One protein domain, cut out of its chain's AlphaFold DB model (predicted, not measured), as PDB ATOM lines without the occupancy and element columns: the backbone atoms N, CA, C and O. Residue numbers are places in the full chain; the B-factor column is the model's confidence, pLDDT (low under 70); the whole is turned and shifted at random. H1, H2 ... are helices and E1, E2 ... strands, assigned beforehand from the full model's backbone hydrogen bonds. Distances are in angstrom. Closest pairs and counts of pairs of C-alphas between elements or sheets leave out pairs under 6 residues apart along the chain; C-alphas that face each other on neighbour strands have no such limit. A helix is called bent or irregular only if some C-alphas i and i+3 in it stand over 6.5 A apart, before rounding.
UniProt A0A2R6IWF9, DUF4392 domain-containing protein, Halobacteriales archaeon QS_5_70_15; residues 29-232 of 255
ATOM      1  N   PRO A  29      -7.189  -5.843   4.452       71.56
ATOM      2  CA  PRO A  29      -7.595  -7.197   4.101       71.56
ATOM      3  C   PRO A  29      -8.171  -7.262   2.680       71.56
ATOM      4  O   PRO A  29      -8.981  -6.415   2.300       71.56
ATOM      5  N   SER A  30      -7.759  -8.278   1.918       77.38
ATOM      6  CA  SER A  30      -8.284  -8.581   0.580       77.38
ATOM      7  C   SER A  30      -8.585 -10.076   0.434       77.38
ATOM      8  O   SER A  30      -8.012 -10.890   1.162       77.38
ATOM      9  N   GLY A  31      -9.490 -10.431  -0.475       80.75
ATOM     10  CA  GLY A  31     -10.080 -11.763  -0.602       80.75
ATOM     11  C   GLY A  31     -11.037 -12.079   0.545       80.75
ATOM     12  O   GLY A  31     -10.980 -13.173   1.091       80.75
ATOM     13  N   VAL A  32     -11.832 -11.101   0.981       82.88
ATOM     14  CA  VAL A  32     -12.654 -11.189   2.204       82.88
ATOM     15  C   VAL A  32     -14.132 -10.990   1.922       82.88
ATOM     16  O   VAL A  32     -14.958 -11.499   2.670       82.88
ATOM     17  N   ILE A  33     -14.465 -10.260   0.854       89.19
ATOM     18  CA  ILE A  33     -15.844  -9.851   0.577       89.19
ATOM     19  C   ILE A  33     -16.718 -11.067   0.285       89.19
ATOM     20  O   ILE A  33     -17.833 -11.139   0.787       89.19
ATOM     21  N   HIS A  34     -16.205 -12.050  -0.458       89.50
ATOM     22  CA  HIS A  34     -16.957 -13.269  -0.763       89.50
ATOM     23  C   HIS A  34     -17.201 -14.139   0.476       89.50
ATOM     24  O   HIS A  34     -18.317 -14.609   0.656       89.50
ATOM     25  N   ASP A  35     -16.210 -14.281   1.364       89.12
ATOM     26  CA  ASP A  35     -16.369 -15.038   2.615       89.12
ATOM     27  C   ASP A  35     -17.423 -14.371   3.528       89.12
ATOM     28  O   ASP A  35     -18.284 -15.039   4.099       89.12
ATOM     29  N   LEU A  36     -17.397 -13.033   3.629       91.12
ATOM     30  CA  LEU A  36     -18.393 -12.261   4.380       91.12
ATOM     31  C   LEU A  36     -19.784 -12.337   3.733       91.12
ATOM     32  O   LEU A  36     -20.780 -12.486   4.439       91.12
ATOM     33  N   TYR A  37     -19.849 -12.256   2.403       93.62
ATOM     34  CA  TYR A  37     -21.087 -12.378   1.640       93.62
ATOM     35  C   TYR A  37     -21.743 -13.741   1.838       93.62
ATOM     36  O   TYR A  37     -22.932 -13.789   2.140       93.62
ATOM     37  N   ASP A  38     -20.990 -14.833   1.700       93.06
ATOM     38  CA  ASP A  38     -21.520 -16.189   1.842       93.06
ATOM     39  C   ASP A  38     -22.081 -16.403   3.253       93.06
ATOM     40  O   ASP A  38     -23.212 -16.874   3.402       93.06
ATOM     41  N   ALA A  39     -21.350 -15.960   4.283       93.44
ATOM     42  CA  ALA A  39     -21.808 -16.023   5.668       93.44
ATOM     43  C   ALA A  39     -23.077 -15.189   5.909       93.44
ATOM     44  O   ALA A  39     -24.007 -15.647   6.574       93.44
ATOM     45  N   ALA A  40     -23.140 -13.969   5.366       94.25
ATOM     46  CA  ALA A  40     -24.317 -13.112   5.491       94.25
ATOM     47  C   ALA A  40     -25.517 -13.711   4.759       94.25
ATOM     48  O   ALA A  40     -26.604 -13.799   5.322       94.25
ATOM     49  N   ARG A  41     -25.327 -14.184   3.529       94.38
ATOM     50  CA  ARG A  41     -26.375 -14.817   2.728       94.38
ATOM     51  C   ARG A  41     -26.931 -16.061   3.417       94.38
ATOM     52  O   ARG A  41     -28.145 -16.267   3.410       94.38
ATOM     53  N   GLU A  42     -26.067 -16.887   4.008       94.19
ATOM     54  CA  GLU A  42     -26.479 -18.061   4.781       94.19
ATOM     55  C   GLU A  42     -27.291 -17.656   6.015       94.19
ATOM     56  O   GLU A  42     -28.395 -18.167   6.205       94.19
ATOM     57  N   ALA A  43     -26.796 -16.695   6.802       92.31
ATOM     58  CA  ALA A  43     -27.489 -16.193   7.989       92.31
ATOM     59  C   ALA A  43     -28.891 -15.646   7.670       92.31
ATOM     60  O   ALA A  43     -29.801 -15.733   8.494       92.31
ATOM     61  N   MET A  44     -29.063 -15.111   6.463       89.50
ATOM     62  CA  MET A  44     -30.273 -14.419   6.027       89.50
ATOM     63  C   MET A  44     -31.186 -15.285   5.152       89.50
ATOM     64  O   MET A  44     -32.319 -14.905   4.854       89.50
ATOM     65  N   GLY A  45     -30.726 -16.478   4.769       91.69
ATOM     66  CA  GLY A  45     -31.506 -17.465   4.028       91.69
ATOM     67  C   GLY A  45     -31.843 -17.067   2.587       91.69
ATOM     68  O   GLY A  45     -32.745 -17.661   1.995       91.69
ATOM     69  N   GLY A  46     -31.153 -16.079   2.007       92.00
ATOM     70  CA  GLY A  46     -31.462 -15.568   0.671       92.00
ATOM     71  C   GLY A  46     -30.528 -14.453   0.188       92.00
ATOM     72  O   GLY A  46     -29.610 -14.069   0.909       92.00
ATOM     73  N   PRO A  47     -30.735 -13.947  -1.045       95.38
ATOM     74  CA  PRO A  47     -29.922 -12.869  -1.608       95.38
ATOM     75  C   PRO A  47     -30.044 -11.573  -0.797       95.38
ATOM     76  O   PRO A  47     -31.158 -11.104  -0.548       95.38
ATOM     77  N   LEU A  48     -28.914 -10.972  -0.430       95.44
ATOM     78  CA  LEU A  48     -28.857  -9.876   0.544       95.44
ATOM     79  C   LEU A  48     -29.532  -8.605   0.033       95.44
ATOM     80  O   LEU A  48     -30.316  -7.987   0.756       95.44
ATOM     81  N   CYS A  49     -29.296  -8.231  -1.229       95.19
ATOM     82  CA  CYS A  49     -29.942  -7.056  -1.811       95.19
ATOM     83  C   CYS A  49     -31.467  -7.211  -1.867       95.19
ATOM     84  O   CYS A  49     -32.195  -6.236  -1.673       95.19
ATOM     85  N   LEU A  50     -31.966  -8.428  -2.106       94.81
ATOM     86  CA  LEU A  50     -33.403  -8.698  -2.119       94.81
ATOM     87  C   LEU A  50     -33.994  -8.680  -0.709       94.81
ATOM     88  O   LEU A  50     -35.082  -8.133  -0.539       94.81
ATOM     89  N   SER A  51     -33.305  -9.244   0.284       94.62
ATOM     90  CA  SER A  51     -33.755  -9.227   1.681       94.62
ATOM     91  C   SER A  51     -33.834  -7.800   2.232       94.62
ATOM     92  O   SER A  51     -34.885  -7.393   2.735       94.62
ATOM     93  N   ALA A  52     -32.791  -6.990   2.024       95.31
ATOM     94  CA  ALA A  52     -32.789  -5.575   2.398       95.31
ATOM     95  C   ALA A  52     -33.869  -4.781   1.641       95.31
ATOM     96  O   ALA A  52     -34.633  -4.025   2.243       95.31
ATOM     97  N   GLY A  53     -33.976  -4.986   0.323       95.12
ATOM     98  CA  GLY A  53     -34.974  -4.322  -0.514       95.12
ATOM     99  C   GLY A  53     -36.411  -4.646  -0.104       95.12
ATOM    100  O   GLY A  53     -37.234  -3.738  -0.025       95.12
ATOM    101  N   ARG A  54     -36.712  -5.912   0.208       94.69
ATOM    102  CA  ARG A  54     -38.028  -6.336   0.716       94.69
ATOM    103  C   ARG A  54     -38.330  -5.741   2.078       94.69
ATOM    104  O   ARG A  54     -39.412  -5.199   2.244       94.69
ATOM    105  N   THR A  55     -37.377  -5.786   3.008       95.25
ATOM    106  CA  THR A  55     -37.546  -5.203   4.345       95.25
ATOM    107  C   THR A  55     -37.944  -3.733   4.257       95.25
ATOM    108  O   THR A  55     -38.913  -3.326   4.886       95.25
ATOM    109  N   LEU A  56     -37.245  -2.947   3.434       97.31
ATOM    110  CA  LEU A  56     -37.570  -1.531   3.247       97.31
ATOM    111  C   LEU A  56     -38.891  -1.335   2.495       97.31
ATOM    112  O   LEU A  56     -39.679  -0.481   2.873       97.31
ATOM    113  N   PHE A  57     -39.156  -2.126   1.453       96.31
ATOM    114  CA  PHE A  57     -40.390  -2.020   0.670       96.31
ATOM    115  C   PHE A  57     -41.648  -2.374   1.476       96.31
ATOM    116  O   PHE A  57     -42.701  -1.793   1.249       96.31
ATOM    117  N   GLU A  58     -41.551  -3.338   2.391       96.44
ATOM    118  CA  GLU A  58     -42.659  -3.756   3.255       96.44
ATOM    119  C   GLU A  58     -42.874  -2.808   4.438       96.44
ATOM    120  O   GLU A  58     -43.996  -2.702   4.924       96.44
ATOM    121  N   ALA A  59     -41.812  -2.155   4.919       97.38
ATOM    122  CA  ALA A  59     -41.877  -1.270   6.078       97.38
ATOM    123  C   ALA A  59     -42.275   0.169   5.732       97.38
ATOM    124  O   ALA A  59     -42.880   0.832   6.562       97.38
ATOM    125  N   VAL A  60     -41.894   0.658   4.548       97.81
ATOM    126  CA  VAL A  60     -41.966   2.081   4.197       97.81
ATOM    127  C   VAL A  60     -43.152   2.353   3.280       97.81
ATOM    128  O   VAL A  60     -43.179   1.918   2.126       97.81
ATOM    129  N   GLU A  61     -44.093   3.149   3.767       94.81
ATOM    130  CA  GLU A  61     -45.168   3.734   2.981       94.81
ATOM    131  C   GLU A  61     -44.791   5.139   2.481       94.81
ATOM    132  O   GLU A  61     -43.722   5.698   2.759       94.81
ATOM    133  N   GLY A  62     -45.665   5.717   1.653       94.00
ATOM    134  CA  GLY A  62     -45.482   7.090   1.202       94.00
ATOM    135  C   GLY A  62     -45.413   8.024   2.397       94.00
ATOM    136  O   GLY A  62     -46.170   7.859   3.345       94.00
ATOM    137  N   GLU A  63     -44.538   9.024   2.315       94.81
ATOM    138  CA  GLU A  63     -44.347  10.039   3.346       94.81
ATOM    139  C   GLU A  63     -43.673   9.586   4.658       94.81
ATOM    140  O   GLU A  63     -43.310  10.449   5.460       94.81
ATOM    141  N   ASP A  64     -43.390   8.299   4.843       97.56
ATOM    142  CA  ASP A  64     -42.662   7.823   6.021       97.56
ATOM    143  C   ASP A  64     -41.222   8.335   6.073       97.56
ATOM    144  O   ASP A  64     -40.549   8.504   5.047       97.56
ATOM    145  N   VAL A  65     -40.714   8.546   7.288       98.44
ATOM    146  CA  VAL A  65     -39.307   8.890   7.504       98.44
ATOM    147  C   VAL A  65     -38.453   7.627   7.490       98.44
ATOM    148  O   VAL A  65     -38.764   6.634   8.140       98.44
ATOM    149  N   VAL A  66     -37.327   7.691   6.778       98.69
ATOM    150  CA  VAL A  66     -36.274   6.670   6.845       98.69
ATOM    151  C   VAL A  66     -34.985   7.339   7.293       98.69
ATOM    152  O   VAL A  66     -34.488   8.246   6.619       98.69
ATOM    153  N   LEU A  67     -34.434   6.895   8.421       98.88
ATOM    154  CA  LEU A  67     -33.159   7.401   8.925       98.88
ATOM    155  C   LEU A  67     -32.018   6.618   8.276       98.88
ATOM    156  O   LEU A  67     -31.985   5.393   8.358       98.88
ATOM    157  N   ILE A  68     -31.076   7.306   7.631       98.88
ATOM    158  CA  ILE A  68     -29.955   6.678   6.920       98.88
ATOM    159  C   ILE A  68     -28.649   7.247   7.456       98.88
ATOM    160  O   ILE A  68     -28.252   8.362   7.128       98.88
ATOM    161  N   ALA A  69     -27.954   6.471   8.272       98.75
ATOM    162  CA  ALA A  69     -26.663   6.841   8.810       98.75
ATOM    163  C   ALA A  69     -25.515   6.408   7.897       98.75
ATOM    164  O   ALA A  69     -25.505   5.301   7.361       98.75
ATOM    165  N   THR A  70     -24.511   7.264   7.750       98.62
ATOM    166  CA  THR A  70     -23.328   6.967   6.940       98.62
ATOM    167  C   THR A  70     -22.102   7.726   7.427       98.62
ATOM    168  O   THR A  70     -22.201   8.669   8.221       98.62
ATOM    169  N   GLY A  71     -20.938   7.322   6.935       95.50
ATOM    170  CA  GLY A  71     -19.687   8.035   7.110       95.50
ATOM    171  C   GLY A  71     -18.721   7.287   8.015       95.50
ATOM    172  O   GLY A  71     -19.037   6.909   9.149       95.50
ATOM    173  N   ALA A  72     -17.502   7.159   7.510       93.12
ATOM    174  CA  ALA A  72     -16.329   6.695   8.221       93.12
ATOM    175  C   ALA A  72     -15.130   7.600   7.882       93.12
ATOM    176  O   ALA A  72     -15.234   8.578   7.137       93.12
ATOM    177  N   GLY A  73     -13.984   7.331   8.501       92.38
ATOM    178  CA  GLY A  73     -12.786   8.159   8.365       92.38
ATOM    179  C   GLY A  73     -12.760   9.405   9.266       92.38
ATOM    180  O   GLY A  73     -13.744  10.129   9.449       92.38
ATOM    181  N   ALA A  74     -11.580   9.670   9.822       90.88
ATOM    182  CA  ALA A  74     -11.318  10.771  10.742       90.88
ATOM    183  C   ALA A  74      -9.957  11.437  10.439       90.88
ATOM    184  O   ALA A  74      -9.110  10.849   9.749       90.88
ATOM    185  N   PRO A  75      -9.718  12.668  10.935       89.44
ATOM    186  CA  PRO A  75      -8.396  13.283  10.904       89.44
ATOM    187  C   PRO A  75      -7.316  12.391  11.552       89.44
ATOM    188  O   PRO A  75      -7.618  11.623  12.462       89.44
ATOM    189  N   PRO A  76      -6.045  12.504  11.130       90.56
ATOM    190  CA  PRO A  76      -5.540  13.405  10.090       90.56
ATOM    191  C   PRO A  76      -5.708  12.864   8.661       90.56
ATOM    192  O   PRO A  76      -5.587  13.630   7.711       90.56
ATOM    193  N   TRP A  77      -5.979  11.568   8.499       88.19
ATOM    194  CA  TRP A  77      -5.926  10.884   7.202       88.19
ATOM    195  C   TRP A  77      -7.122  11.208   6.308       88.19
ATOM    196  O   TRP A  77      -6.960  11.467   5.119       88.19
ATOM    197  N   LEU A  78      -8.317  11.224   6.899       92.38
ATOM    198  CA  LEU A  78      -9.587  11.460   6.216       92.38
ATOM    199  C   LEU A  78     -10.360  12.551   6.968       92.38
ATOM    200  O   LEU A  78     -11.378  12.284   7.609       92.38
ATOM    201  N   PRO A  79      -9.880  13.807   6.938       92.50
ATOM    202  CA  PRO A  79     -10.428  14.880   7.768       92.50
ATOM    203  C   PRO A  79     -11.881  15.240   7.432       92.50
ATOM    204  O   PRO A  79     -12.561  15.876   8.234       92.50
ATOM    205  N   ARG A  80     -12.357  14.837   6.251       94.69
ATOM    206  CA  ARG A  80     -13.739  15.004   5.783       94.69
ATOM    207  C   ARG A  80     -14.457  13.670   5.570       94.69
ATOM    208  O   ARG A  80     -15.525  13.666   4.976       94.69
ATOM    209  N   GLY A  81     -13.895  12.587   6.099       94.19
ATOM    210  CA  GLY A  81     -14.379  11.232   5.871       94.19
ATOM    211  C   GLY A  81     -13.904  10.641   4.554       94.19
ATOM    212  O   GLY A  81     -13.248  11.310   3.752       94.19
ATOM    213  N   GLU A  82     -14.190   9.361   4.381       94.31
ATOM    214  CA  GLU A  82     -14.000   8.650   3.120       94.31
ATOM    215  C   GLU A  82     -15.173   8.844   2.157       94.31
ATOM    216  O   GLU A  82     -16.189   9.463   2.469       94.31
ATOM    217  N   THR A  83     -14.989   8.347   0.936       94.50
ATOM    218  CA  THR A  83     -16.016   8.367  -0.107       94.50
ATOM    219  C   THR A  83     -16.951   7.165  -0.045       94.50
ATOM    220  O   THR A  83     -18.034   7.234  -0.627       94.50
ATOM    221  N   ASP A  84     -16.528   6.081   0.607       95.25
ATOM    222  CA  ASP A  84     -17.371   4.910   0.823       95.25
ATOM    223  C   ASP A  84     -18.403   5.194   1.921       95.25
ATOM    224  O   ASP A  84     -18.106   5.878   2.899       95.25
ATOM    225  N   GLY A  85     -19.645   4.773   1.695       97.38
ATOM    226  CA  GLY A  85     -20.806   5.189   2.481       97.38
ATOM    227  C   GLY A  85     -21.628   6.303   1.839       97.38
ATOM    228  O   GLY A  85     -22.701   6.006   1.300       97.38
ATOM    229  N   PRO A  86     -21.176   7.579   1.840       98.25
ATOM    230  CA  PRO A  86     -21.985   8.724   1.423       98.25
ATOM    231  C   PRO A  86     -22.631   8.591   0.041       98.25
ATOM    232  O   PRO A  86     -23.772   9.012  -0.152       98.25
ATOM    233  N   LEU A  87     -21.932   7.985  -0.925       97.94
ATOM    234  CA  LEU A  87     -22.456   7.775  -2.279       97.94
ATOM    235  C   LEU A  87     -23.579   6.727  -2.311       97.94
ATOM    236  O   LEU A  87     -24.586   6.920  -3.001       97.94
ATOM    237  N   GLY A  88     -23.420   5.641  -1.551       97.94
ATOM    238  CA  GLY A  88     -24.432   4.599  -1.390       97.94
ATOM    239  C   GLY A  88     -25.647   5.112  -0.620       97.94
ATOM    240  O   GLY A  88     -26.773   4.942  -1.077       97.94
ATOM    241  N   ALA A  89     -25.424   5.837   0.479       98.62
ATOM    242  CA  ALA A  89     -26.474   6.454   1.285       98.62
ATOM    243  C   ALA A  89     -27.310   7.459   0.479       98.62
ATOM    244  O   ALA A  89     -28.538   7.389   0.495       98.62
ATOM    245  N   ALA A  90     -26.669   8.350  -0.286       98.56
ATOM    246  CA  ALA A  90     -27.365   9.308  -1.148       98.56
ATOM    247  C   ALA A  90     -28.178   8.602  -2.252       98.56
ATOM    248  O   ALA A  90     -29.308   8.992  -2.556       98.56
ATOM    249  N   SER A  91     -27.621   7.532  -2.829       98.25
ATOM    250  CA  SER A  91     -28.276   6.733  -3.873       98.25
ATOM    251  C   SER A  91     -29.487   5.964  -3.331       98.25
ATOM    252  O   SER A  91     -30.540   5.964  -3.973       98.25
ATOM    253  N   LEU A  92     -29.372   5.370  -2.136       98.44
ATOM    254  CA  LEU A  92     -30.468   4.696  -1.433       98.44
ATOM    255  C   LEU A  92     -31.562   5.686  -1.024       98.44
ATOM    256  O   LEU A  92     -32.731   5.458  -1.327       98.44
ATOM    257  N   ALA A  93     -31.191   6.818  -0.418       98.56
ATOM    258  CA  ALA A  93     -32.120   7.892  -0.074       98.56
ATOM    259  C   ALA A  93     -32.933   8.330  -1.296       98.56
ATOM    260  O   ALA A  93     -34.154   8.459  -1.241       98.56
ATOM    261  N   ARG A  94     -32.267   8.497  -2.443       98.19
ATOM    262  CA  ARG A  94     -32.926   8.878  -3.692       98.19
ATOM    263  C   ARG A  94     -33.897   7.808  -4.174       98.19
ATOM    264  O   ARG A  94     -34.983   8.153  -4.637       98.19
ATOM    265  N   ALA A  95     -33.508   6.537  -4.109       97.44
ATOM    266  CA  ALA A  95     -34.376   5.432  -4.492       97.44
ATOM    267  C   ALA A  95     -35.643   5.407  -3.625       97.44
ATOM    268  O   ALA A  95     -36.739   5.387  -4.176       97.44
ATOM    269  N   LEU A  96     -35.503   5.515  -2.302       97.88
ATOM    270  CA  LEU A  96     -36.628   5.542  -1.363       97.88
ATOM    271  C   LEU A  96     -37.546   6.752  -1.600       97.88
ATOM    272  O   LEU A  96     -38.760   6.595  -1.726       97.88
ATOM    273  N   ALA A  97     -36.972   7.947  -1.758       97.44
ATOM    274  CA  ALA A  97     -37.742   9.171  -1.980       97.44
ATOM    275  C   ALA A  97     -38.538   9.140  -3.298       97.44
ATOM    276  O   ALA A  97     -39.699   9.542  -3.349       97.44
ATOM    277  N   LEU A  98     -37.939   8.636  -4.382       96.25
ATOM    278  CA  LEU A  98     -38.591   8.627  -5.694       96.25
ATOM    279  C   LEU A  98     -39.519   7.429  -5.907       96.25
ATOM    280  O   LEU A  98     -40.574   7.599  -6.516       96.25
ATOM    281  N   ALA A  99     -39.126   6.237  -5.451       95.38
ATOM    282  CA  ALA A  99     -39.879   5.009  -5.684       95.38
ATOM    283  C   ALA A  99     -41.019   4.829  -4.678       95.38
ATOM    284  O   ALA A  99     -42.113   4.446  -5.081       95.38
ATOM    285  N   LEU A 100     -40.772   5.130  -3.398       95.69
ATOM    286  CA  LEU A 100     -41.749   4.933  -2.322       95.69
ATOM    287  C   LEU A 100     -42.408   6.241  -1.881       95.69
ATOM    288  O   LEU A 100     -43.469   6.218  -1.277       95.69
ATOM    289  N   GLY A 101     -41.834   7.398  -2.227       96.38
ATOM    290  CA  GLY A 101     -42.312   8.678  -1.699       96.38
ATOM    291  C   GLY A 101     -41.900   8.910  -0.245       96.38
ATOM    292  O   GLY A 101     -42.497   9.761   0.410       96.38
ATOM    293  N   ALA A 102     -40.912   8.159   0.248       97.56
ATOM    294  CA  ALA A 102     -40.365   8.305   1.589       97.56
ATOM    295  C   ALA A 102     -39.695   9.676   1.783       97.56
ATOM    296  O   ALA A 102     -39.377  10.384   0.821       97.56
ATOM    297  N   ARG A 103     -39.413  10.018   3.038       97.81
ATOM    298  CA  ARG A 103     -38.741  11.244   3.476       97.81
ATOM    299  C   ARG A 103     -37.413  10.879   4.158       97.81
ATOM    300  O   ARG A 103     -37.361  10.756   5.380       97.81
ATOM    301  N   PRO A 104     -36.326  10.657   3.397       98.38
ATOM    302  CA  PRO A 104     -35.062  10.247   3.988       98.38
ATOM    303  C   PRO A 104     -34.440  11.375   4.810       98.38
ATOM    304  O   PRO A 104     -34.367  12.520   4.346       98.38
ATOM    305  N   VAL A 105     -33.897  11.026   5.972       98.69
ATOM    306  CA  VAL A 105     -33.040  11.893   6.789       98.69
ATOM    307  C   VAL A 105     -31.678  11.220   6.897       98.69
ATOM    308  O   VAL A 105     -31.568  10.111   7.419       98.69
ATOM    309  N   LEU A 106     -30.638  11.860   6.362       98.81
ATOM    310  CA  LEU A 106     -29.284  11.326   6.395       98.81
ATOM    311  C   LEU A 106     -28.531  11.841   7.619       98.81
ATOM    312  O   LEU A 106     -28.464  13.046   7.863       98.81
ATOM    313  N   LEU A 107     -27.915  10.914   8.342       98.81
ATOM    314  CA  LEU A 107     -27.198  11.164   9.585       98.81
ATOM    315  C   LEU A 107     -25.708  10.893   9.383       98.81
ATOM    316  O   LEU A 107     -25.319   9.860   8.838       98.81
ATOM    317  N   THR A 108     -24.855  11.810   9.823       98.25
ATOM    318  CA  THR A 108     -23.396  11.650   9.722       98.25
ATOM    319  C   THR A 108     -22.680  12.527  10.747       98.25
ATOM    320  O   THR A 108     -23.315  13.248  11.502       98.25
ATOM    321  N   GLU A 109     -21.361  12.495  10.829       96.19
ATOM    322  CA  GLU A 109     -20.593  13.426  11.648       96.19
ATOM    323  C   GLU A 109     -20.627  14.836  11.048       96.19
ATOM    324  O   GLU A 109     -20.591  15.013   9.830       96.19
ATOM    325  N   GLU A 110     -20.569  15.871  11.888       96.31
ATOM    326  CA  GLU A 110     -20.566  17.279  11.448       96.31
ATOM    327  C   GLU A 110     -19.544  17.551  10.327       96.31
ATOM    328  O   GLU A 110     -19.817  18.216   9.327       96.31
ATOM    329  N   ARG A 111     -18.348  16.966  10.444       95.81
ATOM    330  CA  ARG A 111     -17.263  17.147   9.469       95.81
ATOM    331  C   ARG A 111     -17.517  16.473   8.112       95.81
ATOM    332  O   ARG A 111     -16.864  16.868   7.141       95.81
ATOM    333  N   HIS A 112     -18.416  15.489   8.049       97.25
ATOM    334  CA  HIS A 112     -18.815  14.742   6.848       97.25
ATOM    335  C   HIS A 112     -20.039  15.359   6.151       97.25
ATOM    336  O   HIS A 112     -20.298  15.048   4.987       97.25
ATOM    337  N   LEU A 113     -20.752  16.293   6.794       97.94
ATOM    338  CA  LEU A 113     -21.901  16.974   6.183       97.94
ATOM    339  C   LEU A 113     -21.574  17.641   4.832       97.94
ATOM    340  O   LEU A 113     -22.370  17.484   3.905       97.94
ATOM    341  N   PRO A 114     -20.445  18.365   4.646       97.75
ATOM    342  CA  PRO A 114     -20.147  18.980   3.352       97.75
ATOM    343  C   PRO A 114     -20.015  17.985   2.181       97.75
ATOM    344  O   PRO A 114     -20.697  18.200   1.173       97.75
ATOM    345  N   PRO A 115     -19.197  16.909   2.254       97.50
ATOM    346  CA  PRO A 115     -19.144  15.923   1.173       97.50
ATOM    347  C   PRO A 115     -20.456  15.148   1.003       97.50
ATOM    348  O   PRO A 115     -20.860  14.919  -0.138       97.50
ATOM    349  N   LEU A 116     -21.175  14.823   2.083       98.50
ATOM    350  CA  LEU A 116     -22.480  14.162   1.975       98.50
ATOM    351  C   LEU A 116     -23.500  15.041   1.235       98.50
ATOM    352  O   LEU A 116     -24.173  14.587   0.312       98.50
ATOM    353  N   ARG A 117     -23.552  16.338   1.556       98.25
ATOM    354  CA  ARG A 117     -24.404  17.317   0.863       98.25
ATOM    355  C   ARG A 117     -24.052  17.428  -0.620       98.25
ATOM    356  O   ARG A 117     -24.944  17.619  -1.446       98.25
ATOM    357  N   ALA A 118     -22.772  17.312  -0.971       97.94
ATOM    358  CA  ALA A 118     -22.336  17.283  -2.364       97.94
ATOM    359  C   ALA A 118     -22.824  16.015  -3.089       97.94
ATOM    360  O   ALA A 118     -23.373  16.135  -4.183       97.94
ATOM    361  N   ALA A 119     -22.700  14.837  -2.469       98.00
ATOM    362  CA  ALA A 119     -23.191  13.568  -3.014       98.00
ATOM    363  C   ALA A 119     -24.713  13.585  -3.240       98.00
ATOM    364  O   ALA A 119     -25.185  13.305  -4.342       98.00
ATOM    365  N   THR A 120     -25.473  14.023  -2.233       98.06
ATOM    366  CA  THR A 120     -26.933  14.186  -2.290       98.06
ATOM    367  C   THR A 120     -27.366  15.112  -3.429       98.06
ATOM    368  O   THR A 120     -28.258  14.788  -4.214       98.06
ATOM    369  N   ARG A 121     -26.700  16.263  -3.585       97.50
ATOM    370  CA  ARG A 121     -26.988  17.186  -4.694       97.50
ATOM    371  C   ARG A 121     -26.645  16.580  -6.049       97.50
ATOM    372  O   ARG A 121     -27.415  16.743  -6.992       97.50
ATOM    373  N   ALA A 122     -25.522  15.869  -6.150       97.50
ATOM    374  CA  ALA A 122     -25.093  15.224  -7.387       97.50
ATOM    375  C   ALA A 122     -26.080  14.143  -7.856       97.50
ATOM    376  O   ALA A 122     -26.292  13.999  -9.059       97.50
ATOM    377  N   CYS A 123     -26.744  13.434  -6.935       95.75
ATOM    378  CA  CYS A 123     -27.787  12.468  -7.283       95.75
ATOM    379  C   CYS A 123     -29.179  13.106  -7.497       95.75
ATOM    380  O   CYS A 123     -30.146  12.406  -7.797       95.75
ATOM    381  N   GLY A 124     -29.309  14.434  -7.399       96.50
ATOM    382  CA  GLY A 124     -30.551  15.164  -7.677       96.50
ATOM    383  C   GLY A 124     -31.519  15.276  -6.496       96.50
ATOM    384  O   GLY A 124     -32.684  15.630  -6.702       96.50
ATOM    385  N   LEU A 125     -31.052  14.994  -5.278       97.62
ATOM    386  CA  LEU A 125     -31.773  15.289  -4.044       97.62
ATOM    387  C   LEU A 125     -31.430  16.693  -3.534       97.62
ATOM    388  O   LEU A 125     -30.304  17.180  -3.659       97.62
ATOM    389  N   ASN A 126     -32.419  17.347  -2.935       96.38
ATOM    390  CA  ASN A 126     -32.276  18.677  -2.361       96.38
ATOM    391  C   ASN A 126     -32.254  18.585  -0.843       96.38
ATOM    392  O   ASN A 126     -33.224  18.143  -0.239       96.38
ATOM    393  N   ASP A 127     -31.158  19.048  -0.255       96.75
ATOM    394  CA  ASP A 127     -31.045  19.216   1.187       96.75
ATOM    395  C   ASP A 127     -31.926  20.385   1.651       96.75
ATOM    396  O   ASP A 127     -31.702  21.535   1.248       96.75
ATOM    397  N   VAL A 128     -32.950  20.071   2.439       96.94
ATOM    398  CA  VAL A 128     -33.940  21.006   2.982       96.94
ATOM    399  C   VAL A 128     -34.173  20.730   4.469       96.94
ATOM    400  O   VAL A 128     -33.822  19.668   4.981       96.94
ATOM    401  N   ALA A 129     -34.792  21.687   5.164       95.75
ATOM    402  CA  ALA A 129     -35.271  21.476   6.528       95.75
ATOM    403  C   ALA A 129     -36.313  20.344   6.580       95.75
ATOM    404  O   ALA A 129     -37.066  20.167   5.617       95.75
ATOM    405  N   HIS A 130     -36.357  19.611   7.694       93.69
ATOM    406  CA  HIS A 130     -37.182  18.412   7.862       93.69
ATOM    407  C   HIS A 130     -38.663  18.666   7.545       93.69
ATOM    408  O   HIS A 130     -39.290  17.922   6.790       93.69
ATOM    409  N   GLU A 131     -39.209  19.788   8.011       93.12
ATOM    410  CA  GLU A 131     -40.618  20.160   7.834       93.12
ATOM    411  C   GLU A 131     -40.978  20.417   6.364       93.12
ATOM    412  O   GLU A 131     -42.150  20.438   5.997       93.12
ATOM    413  N   ARG A 132     -39.971  20.608   5.503       94.62
ATOM    414  CA  ARG A 132     -40.135  20.862   4.067       94.62
ATOM    415  C   ARG A 132     -39.990  19.611   3.211       94.62
ATOM    416  O   ARG A 132     -40.164  19.701   1.994       94.62
ATOM    417  N   LEU A 133     -39.698  18.450   3.803       93.50
ATOM    418  CA  LEU A 133     -39.608  17.183   3.069       93.50
ATOM    419  C   LEU A 133     -40.925  16.843   2.358       93.50
ATOM    420  O   LEU A 133     -40.905  16.356   1.232       93.50
ATOM    421  N   VAL A 134     -42.064  17.203   2.955       90.25
ATOM    422  CA  VAL A 134     -43.403  17.026   2.360       90.25
ATOM    423  C   VAL A 134     -43.629  17.837   1.085       90.25
ATOM    424  O   VAL A 134     -44.485  17.499   0.274       90.25
ATOM    425  N   GLU A 135     -42.873  18.916   0.873       91.69
ATOM    426  CA  GLU A 135     -43.105  19.815  -0.257       91.69
ATOM    427  C   GLU A 135     -42.607  19.226  -1.588       91.69
ATOM    428  O   GLU A 135     -42.985  19.721  -2.655       91.69
ATOM    429  N   ARG A 136     -41.695  18.238  -1.561       90.31
ATOM    430  CA  ARG A 136     -40.972  17.760  -2.753       90.31
ATOM    431  C   ARG A 136     -40.531  16.305  -2.628       90.31
ATOM    432  O   ARG A 136     -39.857  15.935  -1.681       90.31
ATOM    433  N   ARG A 137     -40.755  15.515  -3.682       89.06
ATOM    434  CA  ARG A 137     -40.319  14.104  -3.747       89.06
ATOM    435  C   ARG A 137     -38.810  13.896  -3.905       89.06
ATOM    436  O   ARG A 137     -38.319  12.802  -3.683       89.06
ATOM    437  N   ASN A 138     -38.064  14.908  -4.342       94.88
ATOM    438  CA  ASN A 138     -36.613  14.830  -4.522       94.88
ATOM    439  C   ASN A 138     -35.877  15.648  -3.451       94.88
ATOM    440  O   ASN A 138     -35.033  16.496  -3.763       94.88
ATOM    441  N   ALA A 139     -36.237  15.421  -2.192       96.62
ATOM    442  CA  ALA A 139     -35.699  16.128  -1.042       96.62
ATOM    443  C   ALA A 139     -35.195  15.158   0.029       96.62
ATOM    444  O   ALA A 139     -35.581  13.993   0.071       96.62
ATOM    445  N   THR A 140     -34.299  15.658   0.868       98.25
ATOM    446  CA  THR A 140     -33.804  14.976   2.060       98.25
ATOM    447  C   THR A 140     -33.310  16.009   3.070       98.25
ATOM    448  O   THR A 140     -33.060  17.157   2.707       98.25
ATOM    449  N   THR A 141     -33.168  15.616   4.329       98.38
ATOM    450  CA  THR A 141     -32.544  16.430   5.372       98.38
ATOM    451  C   THR A 141     -31.242  15.772   5.787       98.38
ATOM    452  O   THR A 141     -31.190  14.555   5.924       98.38
ATOM    453  N   LEU A 142     -30.184  16.561   5.954       98.56
ATOM    454  CA  LEU A 142     -28.917  16.087   6.503       98.56
ATOM    455  C   LEU A 142     -28.747  16.669   7.906       98.56
ATOM    456  O   LEU A 142     -28.807  17.889   8.073       98.56
ATOM    457  N   GLU A 143     -28.480  15.809   8.881       98.00
ATOM    458  CA  GLU A 143     -28.263  16.180  10.281       98.00
ATOM    459  C   GLU A 143     -26.959  15.561  10.796       98.00
ATOM    460  O   GLU A 143     -26.576  14.452  10.403       98.00
ATOM    461  N   SER A 144     -26.244  16.292  11.656       97.75
ATOM    462  CA  SER A 144     -25.091  15.729  12.347       97.75
ATOM    463  C   SER A 144     -25.514  14.887  13.546       97.75
ATOM    464  O   SER A 144     -26.431  15.234  14.285       97.75
ATOM    465  N   TYR A 145     -24.816  13.777  13.765       98.19
ATOM    466  CA  TYR A 145     -25.101  12.844  14.843       98.19
ATOM    467  C   TYR A 145     -23.973  12.843  15.891       98.19
ATOM    468  O   TYR A 145     -22.798  12.931  15.515       98.19
ATOM    469  N   PRO A 146     -24.280  12.756  17.201       97.19
ATOM    470  CA  PRO A 146     -23.268  12.928  18.242       97.19
ATOM    471  C   PRO A 146     -22.209  11.819  18.297       97.19
ATOM    472  O   PRO A 146     -22.483  10.646  18.051       97.19
ATOM    473  N   GLU A 147     -20.992  12.192  18.703       95.06
ATOM    474  CA  GLU A 147     -19.842  11.279  18.838       95.06
ATOM    475  C   GLU A 147     -19.680  10.694  20.253       95.06
ATOM    476  O   GLU A 147     -18.904   9.762  20.464       95.06
ATOM    477  N   THR A 148     -20.405  11.212  21.250       94.06
ATOM    478  CA  THR A 148     -20.399  10.657  22.611       94.06
ATOM    479  C   THR A 148     -21.634   9.802  22.838       94.06
ATOM    480  O   THR A 148     -22.720  10.127  22.363       94.06
ATOM    481  N   ARG A 149     -21.481   8.720  23.608       91.06
ATOM    482  CA  ARG A 149     -22.572   7.773  23.873       91.06
ATOM    483  C   ARG A 149     -23.804   8.447  24.489       91.06
ATOM    484  O   ARG A 149     -24.889   8.305  23.956       91.06
ATOM    485  N   SER A 150     -23.626   9.235  25.550       94.56
ATOM    486  CA  SER A 150     -24.751   9.891  26.234       94.56
ATOM    487  C   SER A 150     -25.489  10.895  25.338       94.56
ATOM    488  O   SER A 150     -26.715  10.960  25.375       94.56
ATOM    489  N   ALA A 151     -24.772  11.660  24.508       97.38
ATOM    490  CA  ALA A 151     -25.423  12.574  23.572       97.38
ATOM    491  C   ALA A 151     -26.124  11.813  22.435       97.38
ATOM    492  O   ALA A 151     -27.193  12.226  21.994       97.38
ATOM    493  N   ALA A 152     -25.539  10.705  21.978       97.56
ATOM    494  CA  ALA A 152     -26.130   9.842  20.965       97.56
ATOM    495  C   ALA A 152     -27.402   9.148  21.462       97.56
ATOM    496  O   ALA A 152     -28.382   9.131  20.734       97.56
ATOM    497  N   GLU A 153     -27.439   8.668  22.707       97.88
ATOM    498  CA  GLU A 153     -28.647   8.101  23.324       97.88
ATOM    499  C   GLU A 153     -29.803   9.117  23.317       97.88
ATOM    500  O   GLU A 153     -30.885   8.811  22.818       97.88
ATOM    501  N   GLY A 154     -29.556  10.364  23.738       98.31
ATOM    502  CA  GLY A 154     -30.572  11.424  23.671       98.31
ATOM    503  C   GLY A 154     -30.959  11.830  22.240       98.31
ATOM    504  O   GLY A 154     -32.102  12.201  21.982       98.31
ATOM    505  N   ALA A 155     -30.030  11.754  21.281       98.44
ATOM    506  CA  ALA A 155     -30.341  11.989  19.871       98.44
ATOM    507  C   ALA A 155     -31.150  10.843  19.248       98.44
ATOM    508  O   ALA A 155     -32.043  11.107  18.451       98.44
ATOM    509  N   ALA A 156     -30.867   9.590  19.613       98.62
ATOM    510  CA  ALA A 156     -31.635   8.426  19.191       98.62
ATOM    511  C   ALA A 156     -33.080   8.503  19.691       98.62
ATOM    512  O   ALA A 156     -34.001   8.310  18.902       98.62
ATOM    513  N   GLU A 157     -33.269   8.819  20.976       98.44
ATOM    514  CA  GLU A 157     -34.593   9.006  21.574       98.44
ATOM    515  C   GLU A 157     -35.365  10.108  20.846       98.44
ATOM    516  O   GLU A 157     -36.441   9.838  20.318       98.44
ATOM    517  N   ARG A 158     -34.758  11.294  20.690       98.19
ATOM    518  CA  ARG A 158     -35.359  12.413  19.953       98.19
ATOM    519  C   ARG A 158     -35.772  12.024  18.534       98.19
ATOM    520  O   ARG A 158     -36.910  12.256  18.160       98.19
ATOM    521  N   LEU A 159     -34.866  11.452  17.739       98.25
ATOM    522  CA  LEU A 159     -35.152  11.133  16.336       98.25
ATOM    523  C   LEU A 159     -36.252  10.077  16.198       98.25
ATOM    524  O   LEU A 159     -37.063  10.170  15.285       98.25
ATOM    525  N   VAL A 160     -36.289   9.078  17.081       98.19
ATOM    526  CA  VAL A 160     -37.344   8.058  17.053       98.19
ATOM    527  C   VAL A 160     -38.688   8.644  17.488       98.19
ATOM    528  O   VAL A 160     -39.698   8.340  16.866       98.19
ATOM    529  N   GLU A 161     -38.716   9.510  18.501       97.19
ATOM    530  CA  GLU A 161     -39.955  10.134  18.990       97.19
ATOM    531  C   GLU A 161     -40.503  11.223  18.062       97.19
ATOM    532  O   GLU A 161     -41.710  11.301  17.845       97.19
ATOM    533  N   GLU A 162     -39.634  12.075  17.517       96.12
ATOM    534  CA  GLU A 162     -40.037  13.197  16.666       96.12
ATOM    535  C   GLU A 162     -40.386  12.757  15.243       96.12
ATOM    536  O   GLU A 162     -41.192  13.419  14.585       96.12
ATOM    537  N   HIS A 163     -39.765  11.684  14.742       96.31
ATOM    538  CA  HIS A 163     -39.920  11.279  13.344       96.31
ATOM    539  C   HIS A 163     -40.681   9.978  13.128       96.31
ATOM    540  O   HIS A 163     -41.067   9.748  11.985       96.31
ATOM    541  N   ASP A 164     -40.875   9.154  14.166       97.25
ATOM    542  CA  ASP A 164     -41.525   7.836  14.077       97.25
ATOM    543  C   ASP A 164     -41.080   7.049  12.823       97.25
ATOM    544  O   ASP A 164     -41.875   6.794  11.916       97.25
ATOM    545  N   PRO A 165     -39.767   6.778  12.666       98.44
ATOM    546  CA  PRO A 165     -39.239   6.335  11.388       98.44
ATOM    547  C   PRO A 165     -39.666   4.900  11.080       98.44
ATOM    548  O   PRO A 165     -39.519   3.998  11.904       98.44
ATOM    549  N   ALA A 166     -40.079   4.668   9.836       98.56
ATOM    550  CA  ALA A 166     -40.462   3.346   9.350       98.56
ATOM    551  C   ALA A 166     -39.270   2.380   9.253       98.56
ATOM    552  O   ALA A 166     -39.447   1.166   9.310       98.56
ATOM    553  N   ALA A 167     -38.047   2.901   9.097       98.69
ATOM    554  CA  ALA A 167     -36.823   2.106   9.082       98.69
ATOM    555  C   ALA A 167     -35.580   2.929   9.454       98.69
ATOM    556  O   ALA A 167     -35.516   4.143   9.228       98.69
ATOM    557  N   VAL A 168     -34.554   2.232   9.949       98.81
ATOM    558  CA  VAL A 168     -33.202   2.770  10.162       98.81
ATOM    559  C   VAL A 168     -32.198   1.996   9.312       98.81
ATOM    560  O   VAL A 168     -32.192   0.769   9.288       98.81
ATOM    561  N   VAL A 169     -31.316   2.700   8.612       98.81
ATOM    562  CA  VAL A 169     -30.300   2.096   7.747       98.81
ATOM    563  C   VAL A 169     -28.920   2.630   8.103       98.81
ATOM    564  O   VAL A 169     -28.765   3.826   8.328       98.81
ATOM    565  N   SER A 170     -27.901   1.774   8.099       98.56
ATOM    566  CA  SER A 170     -26.497   2.188   8.069       98.56
ATOM    567  C   SER A 170     -25.851   1.814   6.744       98.56
ATOM    568  O   SER A 170     -26.013   0.696   6.261       98.56
ATOM    569  N   VAL A 171     -25.084   2.741   6.173       98.56
ATOM    570  CA  VAL A 171     -24.279   2.516   4.967       98.56
ATOM    571  C   VAL A 171     -22.850   2.951   5.246       98.56
ATOM    572  O   VAL A 171     -22.601   4.150   5.377       98.56
ATOM    573  N   GLU A 172     -21.938   1.985   5.349       97.31
ATOM    574  CA  GLU A 172     -20.538   2.187   5.743       97.31
ATOM    575  C   GLU A 172     -20.449   3.041   7.010       97.31
ATOM    576  O   GLU A 172     -20.010   4.197   7.022       97.31
ATOM    577  N   LYS A 173     -21.000   2.492   8.097       97.19
ATOM    578  CA  LYS A 173     -20.973   3.146   9.400       97.19
ATOM    579  C   LYS A 173     -20.336   2.243  10.429       97.19
ATOM    580  O   LYS A 173     -20.904   1.211  10.769       97.19
ATOM    581  N   LEU A 174     -19.188   2.663  10.955       95.50
ATOM    582  CA  LEU A 174     -18.485   1.898  11.978       95.50
ATOM    583  C   LEU A 174     -19.358   1.704  13.223       95.50
ATOM    584  O   LEU A 174     -20.015   2.640  13.681       95.50
ATOM    585  N   GLY A 175     -19.324   0.495  13.777       94.19
ATOM    586  CA  GLY A 175     -20.008   0.131  15.010       94.19
ATOM    587  C   GLY A 175     -19.024  -0.276  16.109       94.19
ATOM    588  O   GLY A 175     -17.935  -0.778  15.819       94.19
ATOM    589  N   PRO A 176     -19.377  -0.080  17.388       93.31
ATOM    590  CA  PRO A 176     -18.562  -0.556  18.489       93.31
ATOM    591  C   PRO A 176     -18.672  -2.072  18.623       93.31
ATOM    592  O   PRO A 176     -19.728  -2.665  18.396       93.31
ATOM    593  N   ASN A 177     -17.598  -2.700  19.076       90.12
ATOM    594  CA  ASN A 177     -17.609  -4.098  19.486       90.12
ATOM    595  C   ASN A 177     -18.391  -4.327  20.794       90.12
ATOM    596  O   ASN A 177     -18.934  -3.398  21.386       90.12
ATOM    597  N   GLU A 178     -18.402  -5.569  21.287       88.50
ATOM    598  CA  GLU A 178     -19.056  -5.945  22.557       88.50
ATOM    599  C   GLU A 178     -18.495  -5.189  23.782       88.50
ATOM    600  O   GLU A 178     -19.178  -5.061  24.793       88.50
ATOM    601  N   ALA A 179     -17.270  -4.657  23.693       88.25
ATOM    602  CA  ALA A 179     -16.653  -3.821  24.723       88.25
ATOM    603  C   ALA A 179     -16.964  -2.316  24.561       88.25
ATOM    604  O   ALA A 179     -16.459  -1.500  25.330       88.25
ATOM    605  N   GLY A 180     -17.776  -1.927  23.574       90.00
ATOM    606  CA  GLY A 180     -18.132  -0.531  23.317       90.00
ATOM    607  C   GLY A 180     -17.084   0.264  22.528       90.00
ATOM    608  O   GLY A 180     -17.185   1.489  22.472       90.00
ATOM    609  N   VAL A 181     -16.093  -0.405  21.927       90.69
ATOM    610  CA  VAL A 181     -14.948   0.221  21.245       90.69
ATOM    611  C   VAL A 181     -15.086   0.104  19.729       90.69
ATOM    612  O   VAL A 181     -15.250  -0.993  19.188       90.69
ATOM    613  N   ILE A 182     -14.976   1.236  19.035       91.88
ATOM    614  CA  ILE A 182     -14.963   1.296  17.569       91.88
ATOM    615  C   ILE A 182     -13.556   0.966  17.068       91.88
ATOM    616  O   ILE A 182     -12.564   1.452  17.611       91.88
ATOM    617  N   HIS A 183     -13.469   0.154  16.017       90.88
ATOM    618  CA  HIS A 183     -12.207  -0.255  15.407       90.88
ATOM    619  C   HIS A 183     -12.187   0.045  13.909       90.88
ATOM    620  O   HIS A 183     -13.229   0.125  13.263       90.88
ATOM    621  N   SER A 184     -10.989   0.173  13.342       88.12
ATOM    622  CA  SER A 184     -10.781   0.074  11.898       88.12
ATOM    623  C   SER A 184     -10.912  -1.369  11.405       88.12
ATOM    624  O   SER A 184     -10.810  -2.324  12.180       88.12
ATOM    625  N   ILE A 185     -10.969  -1.533  10.082       82.50
ATOM    626  CA  ILE A 185     -10.873  -2.839   9.414       82.50
ATOM    627  C   ILE A 185      -9.582  -3.607   9.772       82.50
ATOM    628  O   ILE A 185      -9.541  -4.838   9.755       82.50
ATOM    629  N   THR A 186      -8.521  -2.890  10.163       80.38
ATOM    630  CA  THR A 186      -7.247  -3.459  10.640       80.38
ATOM    631  C   THR A 186      -7.243  -3.823  12.123       80.38
ATOM    632  O   THR A 186      -6.251  -4.355  12.611       80.38
ATOM    633  N   GLY A 187      -8.333  -3.564  12.849       81.50
ATOM    634  CA  GLY A 187      -8.434  -3.816  14.286       81.50
ATOM    635  C   GLY A 187      -7.731  -2.775  15.156       81.50
ATOM    636  O   GLY A 187      -7.485  -3.042  16.326       81.50
ATOM    637  N   GLN A 188      -7.403  -1.597  14.616       85.06
ATOM    638  CA  GLN A 188      -6.901  -0.479  15.417       85.06
ATOM    639  C   GLN A 188      -8.072   0.244  16.073       85.06
ATOM    640  O   GLN A 188      -9.045   0.573  15.393       85.06
ATOM    641  N   GLU A 189      -7.960   0.531  17.366       89.31
ATOM    642  CA  GLU A 189      -8.958   1.320  18.082       89.31
ATOM    643  C   GLU A 189      -9.128   2.716  17.465       89.31
ATOM    644  O   GLU A 189      -8.182   3.360  16.992       89.31
ATOM    645  N   ARG A 190     -10.374   3.182  17.475       87.00
ATOM    646  CA  ARG A 190     -10.820   4.484  16.984       87.00
ATOM    647  C   ARG A 190     -11.579   5.188  18.116       87.00
ATOM    648  O   ARG A 190     -12.798   5.071  18.193       87.00
ATOM    649  N   PRO A 191     -10.866   5.869  19.029       76.31
ATOM    650  CA  PRO A 191     -11.462   6.357  20.273       76.31
ATOM    651  C   PRO A 191     -12.350   7.595  20.092       76.31
ATOM    652  O   PRO A 191     -13.232   7.836  20.910       76.31
ATOM    653  N   GLU A 192     -12.122   8.388  19.044       82.88
ATOM    654  CA  GLU A 192     -12.744   9.702  18.858       82.88
ATOM    655  C   GLU A 192     -13.071   9.952  17.389       82.88
ATOM    656  O   GLU A 192     -12.492   9.325  16.496       82.88
ATOM    657  N   GLY A 193     -13.962  10.911  17.134       84.81
ATOM    658  CA  GLY A 193     -14.288  11.308  15.777       84.81
ATOM    659  C   GLY A 193     -15.263  10.361  15.101       84.81
ATOM    660  O   GLY A 193     -15.238  10.292  13.887       84.81
ATOM    661  N   TYR A 194     -16.096   9.595  15.800       92.75
ATOM    662  CA  TYR A 194     -17.080   8.734  15.136       92.75
ATOM    663  C   TYR A 194     -18.447   8.895  15.783       92.75
ATOM    664  O   TYR A 194     -18.585   8.739  16.996       92.75
ATOM    665  N   ALA A 195     -19.453   9.214  14.970       95.69
ATOM    666  CA  ALA A 195     -20.832   9.317  15.425       95.69
ATOM    667  C   ALA A 195     -21.301   7.966  15.980       95.69
ATOM    668  O   ALA A 195     -21.176   6.936  15.311       95.69
ATOM    669  N   ARG A 196     -21.870   7.983  17.186       96.38
ATOM    670  CA  ARG A 196     -22.292   6.802  17.953       96.38
ATOM    671  C   ARG A 196     -23.678   6.320  17.545       96.38
ATOM    672  O   ARG A 196     -24.597   6.230  18.350       96.38
ATOM    673  N   VAL A 197     -23.819   6.041  16.252       97.56
ATOM    674  CA  VAL A 197     -25.068   5.597  15.613       97.56
ATOM    675  C   VAL A 197     -25.537   4.236  16.148       97.56
ATOM    676  O   VAL A 197     -26.711   3.905  16.019       97.56
ATOM    677  N   ASP A 198     -24.668   3.479  16.823       96.88
ATOM    678  CA  ASP A 198     -25.056   2.292  17.589       96.88
ATOM    679  C   ASP A 198     -26.229   2.556  18.541       96.88
ATOM    680  O   ASP A 198     -27.152   1.749  18.589       96.88
ATOM    681  N   ALA A 199     -26.273   3.727  19.188       97.50
ATOM    682  CA  ALA A 199     -27.388   4.100  20.057       97.50
ATOM    683  C   ALA A 199     -28.729   4.206  19.303       97.50
ATOM    684  O   ALA A 199     -29.777   3.873  19.851       97.50
ATOM    685  N   LEU A 200     -28.709   4.640  18.035       98.44
ATOM    686  CA  LEU A 200     -29.906   4.684  17.191       98.44
ATOM    687  C   LEU A 200     -30.367   3.278  16.795       98.44
ATOM    688  O   LEU A 200     -31.568   3.026  16.761       98.44
ATOM    689  N   PHE A 201     -29.432   2.366  16.523       97.81
ATOM    690  CA  PHE A 201     -29.745   0.966  16.223       97.81
ATOM    691  C   PHE A 201     -30.357   0.259  17.434       97.81
ATOM    692  O   PHE A 201     -31.378  -0.412  17.283       97.81
ATOM    693  N   ASP A 202     -29.788   0.460  18.624       96.38
ATOM    694  CA  ASP A 202     -30.328  -0.074  19.878       96.38
ATOM    695  C   ASP A 202     -31.751   0.460  20.120       96.38
ATOM    696  O   ASP A 202     -32.691  -0.313  20.310       96.38
ATOM    697  N   ARG A 203     -31.953   1.780  19.996       98.00
ATOM    698  CA  ARG A 203     -33.270   2.408  20.192       98.00
ATOM    699  C   ARG A 203     -34.312   1.964  19.161       98.00
ATOM    700  O   ARG A 203     -35.486   1.829  19.516       98.00
ATOM    701  N   ALA A 204     -33.904   1.767  17.907       97.81
ATOM    702  CA  ALA A 204     -34.763   1.249  16.845       97.81
ATOM    703  C   ALA A 204     -35.182  -0.197  17.133       97.81
ATOM    704  O   ALA A 204     -36.365  -0.519  17.029       97.81
ATOM    705  N   ALA A 205     -34.245  -1.041  17.574       95.19
ATOM    706  CA  ALA A 205     -34.536  -2.409  17.984       95.19
ATOM    707  C   ALA A 205     -35.528  -2.454  19.159       95.19
ATOM    708  O   ALA A 205     -36.504  -3.203  19.093       95.19
ATOM    709  N   ASP A 206     -35.344  -1.603  20.174       96.81
ATOM    710  CA  ASP A 206     -36.260  -1.488  21.319       96.81
ATOM    711  C   ASP A 206     -37.675  -1.032  20.909       96.81
ATOM    712  O   ASP A 206     -38.664  -1.457  21.507       96.81
ATOM    713  N   ALA A 207     -37.790  -0.193  19.872       96.94
ATOM    714  CA  ALA A 207     -39.071   0.223  19.288       96.94
ATOM    715  C   ALA A 207     -39.678  -0.797  18.308       96.94
ATOM    716  O   ALA A 207     -40.801  -0.598  17.850       96.94
ATOM    717  N   GLY A 208     -38.962  -1.866  17.951       97.06
ATOM    718  CA  GLY A 208     -39.388  -2.790  16.898       97.06
ATOM    719  C   GLY A 208     -39.311  -2.206  15.480       97.06
ATOM    720  O   GLY A 208     -39.919  -2.760  14.564       97.06
ATOM    721  N   ILE A 209     -38.560  -1.119  15.286       98.31
ATOM    722  CA  ILE A 209     -38.316  -0.499  13.980       98.31
ATOM    723  C   ILE A 209     -37.300  -1.363  13.213       98.31
ATOM    724  O   ILE A 209     -36.253  -1.730  13.764       98.31
ATOM    725  N   PRO A 210     -37.569  -1.728  11.948       97.75
ATOM    726  CA  PRO A 210     -36.644  -2.531  11.164       97.75
ATOM    727  C   PRO A 210     -35.337  -1.777  10.889       97.75
ATOM    728  O   PRO A 210     -35.327  -0.586  10.572       97.75
ATOM    729  N   THR A 211     -34.224  -2.505  10.979       98.06
ATOM    730  CA  THR A 211     -32.877  -1.969  10.767       98.06
ATOM    731  C   THR A 211     -32.159  -2.732   9.657       98.06
ATOM    732  O   THR A 211     -32.171  -3.967   9.682       98.06
ATOM    733  N   VAL A 212     -31.457  -2.027   8.769       98.00
ATOM    734  CA  VAL A 212     -30.606  -2.612   7.717       98.00
ATOM    735  C   VAL A 212     -29.180  -2.074   7.842       98.00
ATOM    736  O   VAL A 212     -28.987  -0.868   7.968       98.00
ATOM    737  N   GLY A 213     -28.178  -2.950   7.780       97.19
ATOM    738  CA  GLY A 213     -26.764  -2.576   7.788       97.19
ATOM    739  C   GLY A 213     -26.052  -2.969   6.497       97.19
ATOM    740  O   GLY A 213     -26.196  -4.094   6.027       97.19
ATOM    741  N   VAL A 214     -25.287  -2.035   5.933       97.50
ATOM    742  CA  VAL A 214     -24.450  -2.220   4.741       97.50
ATOM    743  C   VAL A 214     -23.013  -1.828   5.081       97.50
ATOM    744  O   VAL A 214     -22.784  -0.737   5.604       97.50
ATOM    745  N   GLY A 215     -22.055  -2.694   4.756       94.69
ATOM    746  CA  GLY A 215     -20.621  -2.436   4.909       94.69
ATOM    747  C   GLY A 215     -19.781  -3.535   4.257       94.69
ATOM    748  O   GLY A 215     -20.342  -4.489   3.705       94.69
ATOM    749  N   ASP A 216     -18.456  -3.404   4.328       91.94
ATOM    750  CA  ASP A 216     -17.529  -4.263   3.579       91.94
ATOM    751  C   ASP A 216     -16.377  -4.873   4.414       91.94
ATOM    752  O   ASP A 216     -15.673  -5.778   3.948       91.94
ATOM    753  N   GLY A 217     -16.179  -4.418   5.657       88.25
ATOM    754  CA  GLY A 217     -14.989  -4.706   6.458       88.25
ATOM    755  C   GLY A 217     -15.199  -5.601   7.680       88.25
ATOM    756  O   GLY A 217     -14.247  -6.240   8.157       88.25
ATOM    757  N   GLY A 218     -16.426  -5.690   8.189       90.38
ATOM    758  CA  GLY A 218     -16.772  -6.445   9.394       90.38
ATOM    759  C   GLY A 218     -16.860  -5.619  10.676       90.38
ATOM    760  O   GLY A 218     -17.261  -6.146  11.715       90.38
ATOM    761  N   ASN A 219     -16.461  -4.351  10.635       92.19
ATOM    762  CA  ASN A 219     -16.459  -3.409  11.757       92.19
ATOM    763  C   ASN A 219     -17.603  -2.381  11.669       92.19
ATOM    764  O   ASN A 219     -17.654  -1.440  12.461       92.19
ATOM    765  N   GLU A 220     -18.524  -2.559  10.728       95.94
ATOM    766  CA  GLU A 220     -19.684  -1.713  10.481       95.94
ATOM    767  C   GLU A 220     -20.942  -2.249  11.172       95.94
ATOM    768  O   GLU A 220     -21.112  -3.453  11.380       95.94
ATOM    769  N   LEU A 221     -21.856  -1.345  11.518       96.00
ATOM    770  CA  LEU A 221     -23.172  -1.680  12.060       96.00
ATOM    771  C   LEU A 221     -23.894  -2.690  11.151       96.00
ATOM    772  O   LEU A 221     -23.959  -2.514   9.935       96.00
ATOM    773  N   GLY A 222     -24.426  -3.757  11.757       93.62
ATOM    774  CA  GLY A 222     -25.047  -4.890  11.063       93.62
ATOM    775  C   GLY A 222     -24.181  -6.153  11.039       93.62
ATOM    776  O   GLY A 222     -24.717  -7.260  11.128       93.62
ATOM    777  N   PHE A 223     -22.848  -6.031  11.046       93.69
ATOM    778  CA  PHE A 223     -21.950  -7.196  11.028       93.69
ATOM    779  C   PHE A 223     -21.970  -8.037  12.309       93.69
ATOM    780  O   PHE A 223     -21.471  -9.166  12.307       93.69
ATOM    781  N   GLY A 224     -22.627  -7.565  13.374       91.00
ATOM    782  CA  GLY A 224     -22.928  -8.383  14.549       91.00
ATOM    783  C   GLY A 224     -23.741  -9.643  14.215       91.00
ATOM    784  O   GLY A 224     -23.675 -10.624  14.959       91.00
ATOM    785  N   THR A 225     -24.472  -9.646  13.091       91.25
ATOM    786  CA  THR A 225     -25.220 -10.809  12.579       91.25
ATOM    787  C   THR A 225     -24.297 -11.959  12.165       91.25
ATOM    788  O   THR A 225     -24.620 -13.116  12.419       91.25
ATOM    789  N   ILE A 226     -23.124 -11.650  11.603       92.44
ATOM    790  CA  ILE A 226     -22.133 -12.630  11.122       92.44
ATOM    791  C   ILE A 226     -20.812 -12.552  11.889       92.44
ATOM    792  O   ILE A 226     -19.733 -12.787  11.345       92.44
ATOM    793  N   ARG A 227     -20.892 -12.218  13.181       88.88
ATOM    794  CA  ARG A 227     -19.727 -11.989  14.047       88.88
ATOM    795  C   ARG A 227     -18.689 -13.102  13.965       88.88
ATOM    796  O   ARG A 227     -17.494 -12.820  13.925       88.88
ATOM    797  N   ASP A 228     -19.143 -14.349  13.971       87.56
ATOM    798  CA  ASP A 228     -18.248 -15.499  14.006       87.56
ATOM    799  C   ASP A 228     -17.448 -15.590  12.691       87.56
ATOM    800  O   ASP A 228     -16.223 -15.675  12.743       87.56
ATOM    801  N   ALA A 229     -18.089 -15.373  11.537       87.19
ATOM    802  CA  ALA A 229     -17.419 -15.308  10.234       87.19
ATOM    803  C   ALA A 229     -16.431 -14.131  10.117       87.19
ATOM    804  O   ALA A 229     -15.351 -14.274   9.548       87.19
ATOM    805  N   VAL A 230     -16.737 -12.967  10.705       85.69
ATOM    806  CA  VAL A 230     -15.810 -11.812  10.714       85.69
ATOM    807  C   VAL A 230     -14.509 -12.126  11.468       85.69
ATOM    808  O   VAL A 230     -13.444 -11.598  11.122       85.69
ATOM    809  N   ARG A 231     -14.594 -12.959  12.514       80.88
ATOM    810  CA  ARG A 231     -13.459 -13.359  13.360       80.88
ATOM    811  C   ARG A 231     -12.601 -14.453  12.720       80.88
ATOM    812  O   ARG A 231     -11.441 -14.603  13.109       80.88
ATOM    813  N   GLU A 232     -13.133 -15.192  11.753       71.19
ATOM    814  CA  GLU A 232     -12.397 -16.269  11.101       71.19
ATOM    815  C   GLU A 232     -11.272 -15.745  10.184       71.19
ATOM    816  O   GLU A 232     -11.401 -14.700   9.531       71.19
TER     817      GLU A 232
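AT A GLANCE: This is residues 29 to 232 of the 255 residues of the protein "DUF4392 domain-containing protein" of Halobacteriales archaeon QS_5_70_15 (UniProt A0A2R6IWF9). A strongly twisted sheet of five parallel strands makes the core, with H2, H3 and H4 over one face and H5, H6 and H7 over the other. H1 and H8 pack on each other away from the sheet, and the long links 71 to 85 and 172 to 197 loop out past the last residues of E1 and E4. The 204 printed residues hold eight named helices and five named strands, in the order H1 H2 E1 H3 E2 H4 H5 E3 H6 E4 H7 E5 H8; the sheet's order is E3 E2 E1 E4 E5. The class is mixed, helices and strands, and the whole is compact, with a radius of gyration of the C-alphas of 16.0 A and spans of 48 by 40 by 32 A.

IN THESE COORDINATES: H1, residues 33 to 44, begins at C-alpha 33 (-15.844, -9.851, 0.577). There follow H2, 48 to 59; E1, 65 to 70; H3, 86 to 99, 19.6 A long; E2, 103 to 108; H4, 110 to 122, 19.5 A; H5, 130 to 135; E3, 139 to 144, 17.1 A; H6, 149 to 163, 20.6 A; E4, 167 to 171; H7, 198 to 206; and E5, 211 to 214. H8, residues 224 to 231, ends at C-alpha 231 (-13.459, -13.359, 13.360). H4, H5 and H8 are irregular, H5 only just: C-alphas 111 and 114 are 7.0 A apart, 131 and 134 6.9 A, 225 and 228 8.5 A.

HOW THE PARTS SIT: The sheet has edge strands E3 and E5. Within hydrogen-bond range are N 143 and O 106 for E3 and E2, 2.9 A; N 107 and O 68 for E2 and E1, 2.8 A; N 69 and O 169 for E1 and E4, 2.8 A; and N 214 and O 170 for E4 and E5, 2.8 A. Three layers, helices on both faces of a sheet, are formed. E1, H3, E2, then E2, H4 H5, E3, and E4, H7, E5 are strand-helix-strand units, parallel neighbour strands with helices between; E3, H6, E4 is a split one, with E2 and E1 between its strands; the four crossovers are right-handed. The sheet curls round H3. H6 is over E1 at a height over the sheet of 9.2 A. H6 and H7 touch, closest at the C-alphas of Ala 156 and Leu 200, 4.6 A. H3 touches H4 with residues 86 to 91 alone, closest at the C-alphas of Ala 90 and Thr 120, 5.0 A. H1 and H8 touch at a steep tilt of 42 degrees, closest at the C-alphas of Ala 40 and Ile 226, 6.1 A. H1 and H2 only just touch, with 3 pairs of C-alphas within 8 A, only at the corner, closest at the C-alphas of Arg 41 and Leu 48, 5.9 A. Every O i to N i+4 pair is within hydrogen-bond range in H1, H2, H3, H6 and H7, against 7 of 9 in H4, 2 of 4 in H8 and 0 of 2 in H5, where 2 of 3 O i to N i+3 pairs are.

THE WHOLE: The two C-alphas farthest apart, those of Glu 135 and Glu 232, are 48.7 A apart. The printed part has no cut; its long links are E1 to H3 and E4 to H7. The mean pLDDT of the printed part is 94.3, and no printed residue is under 70.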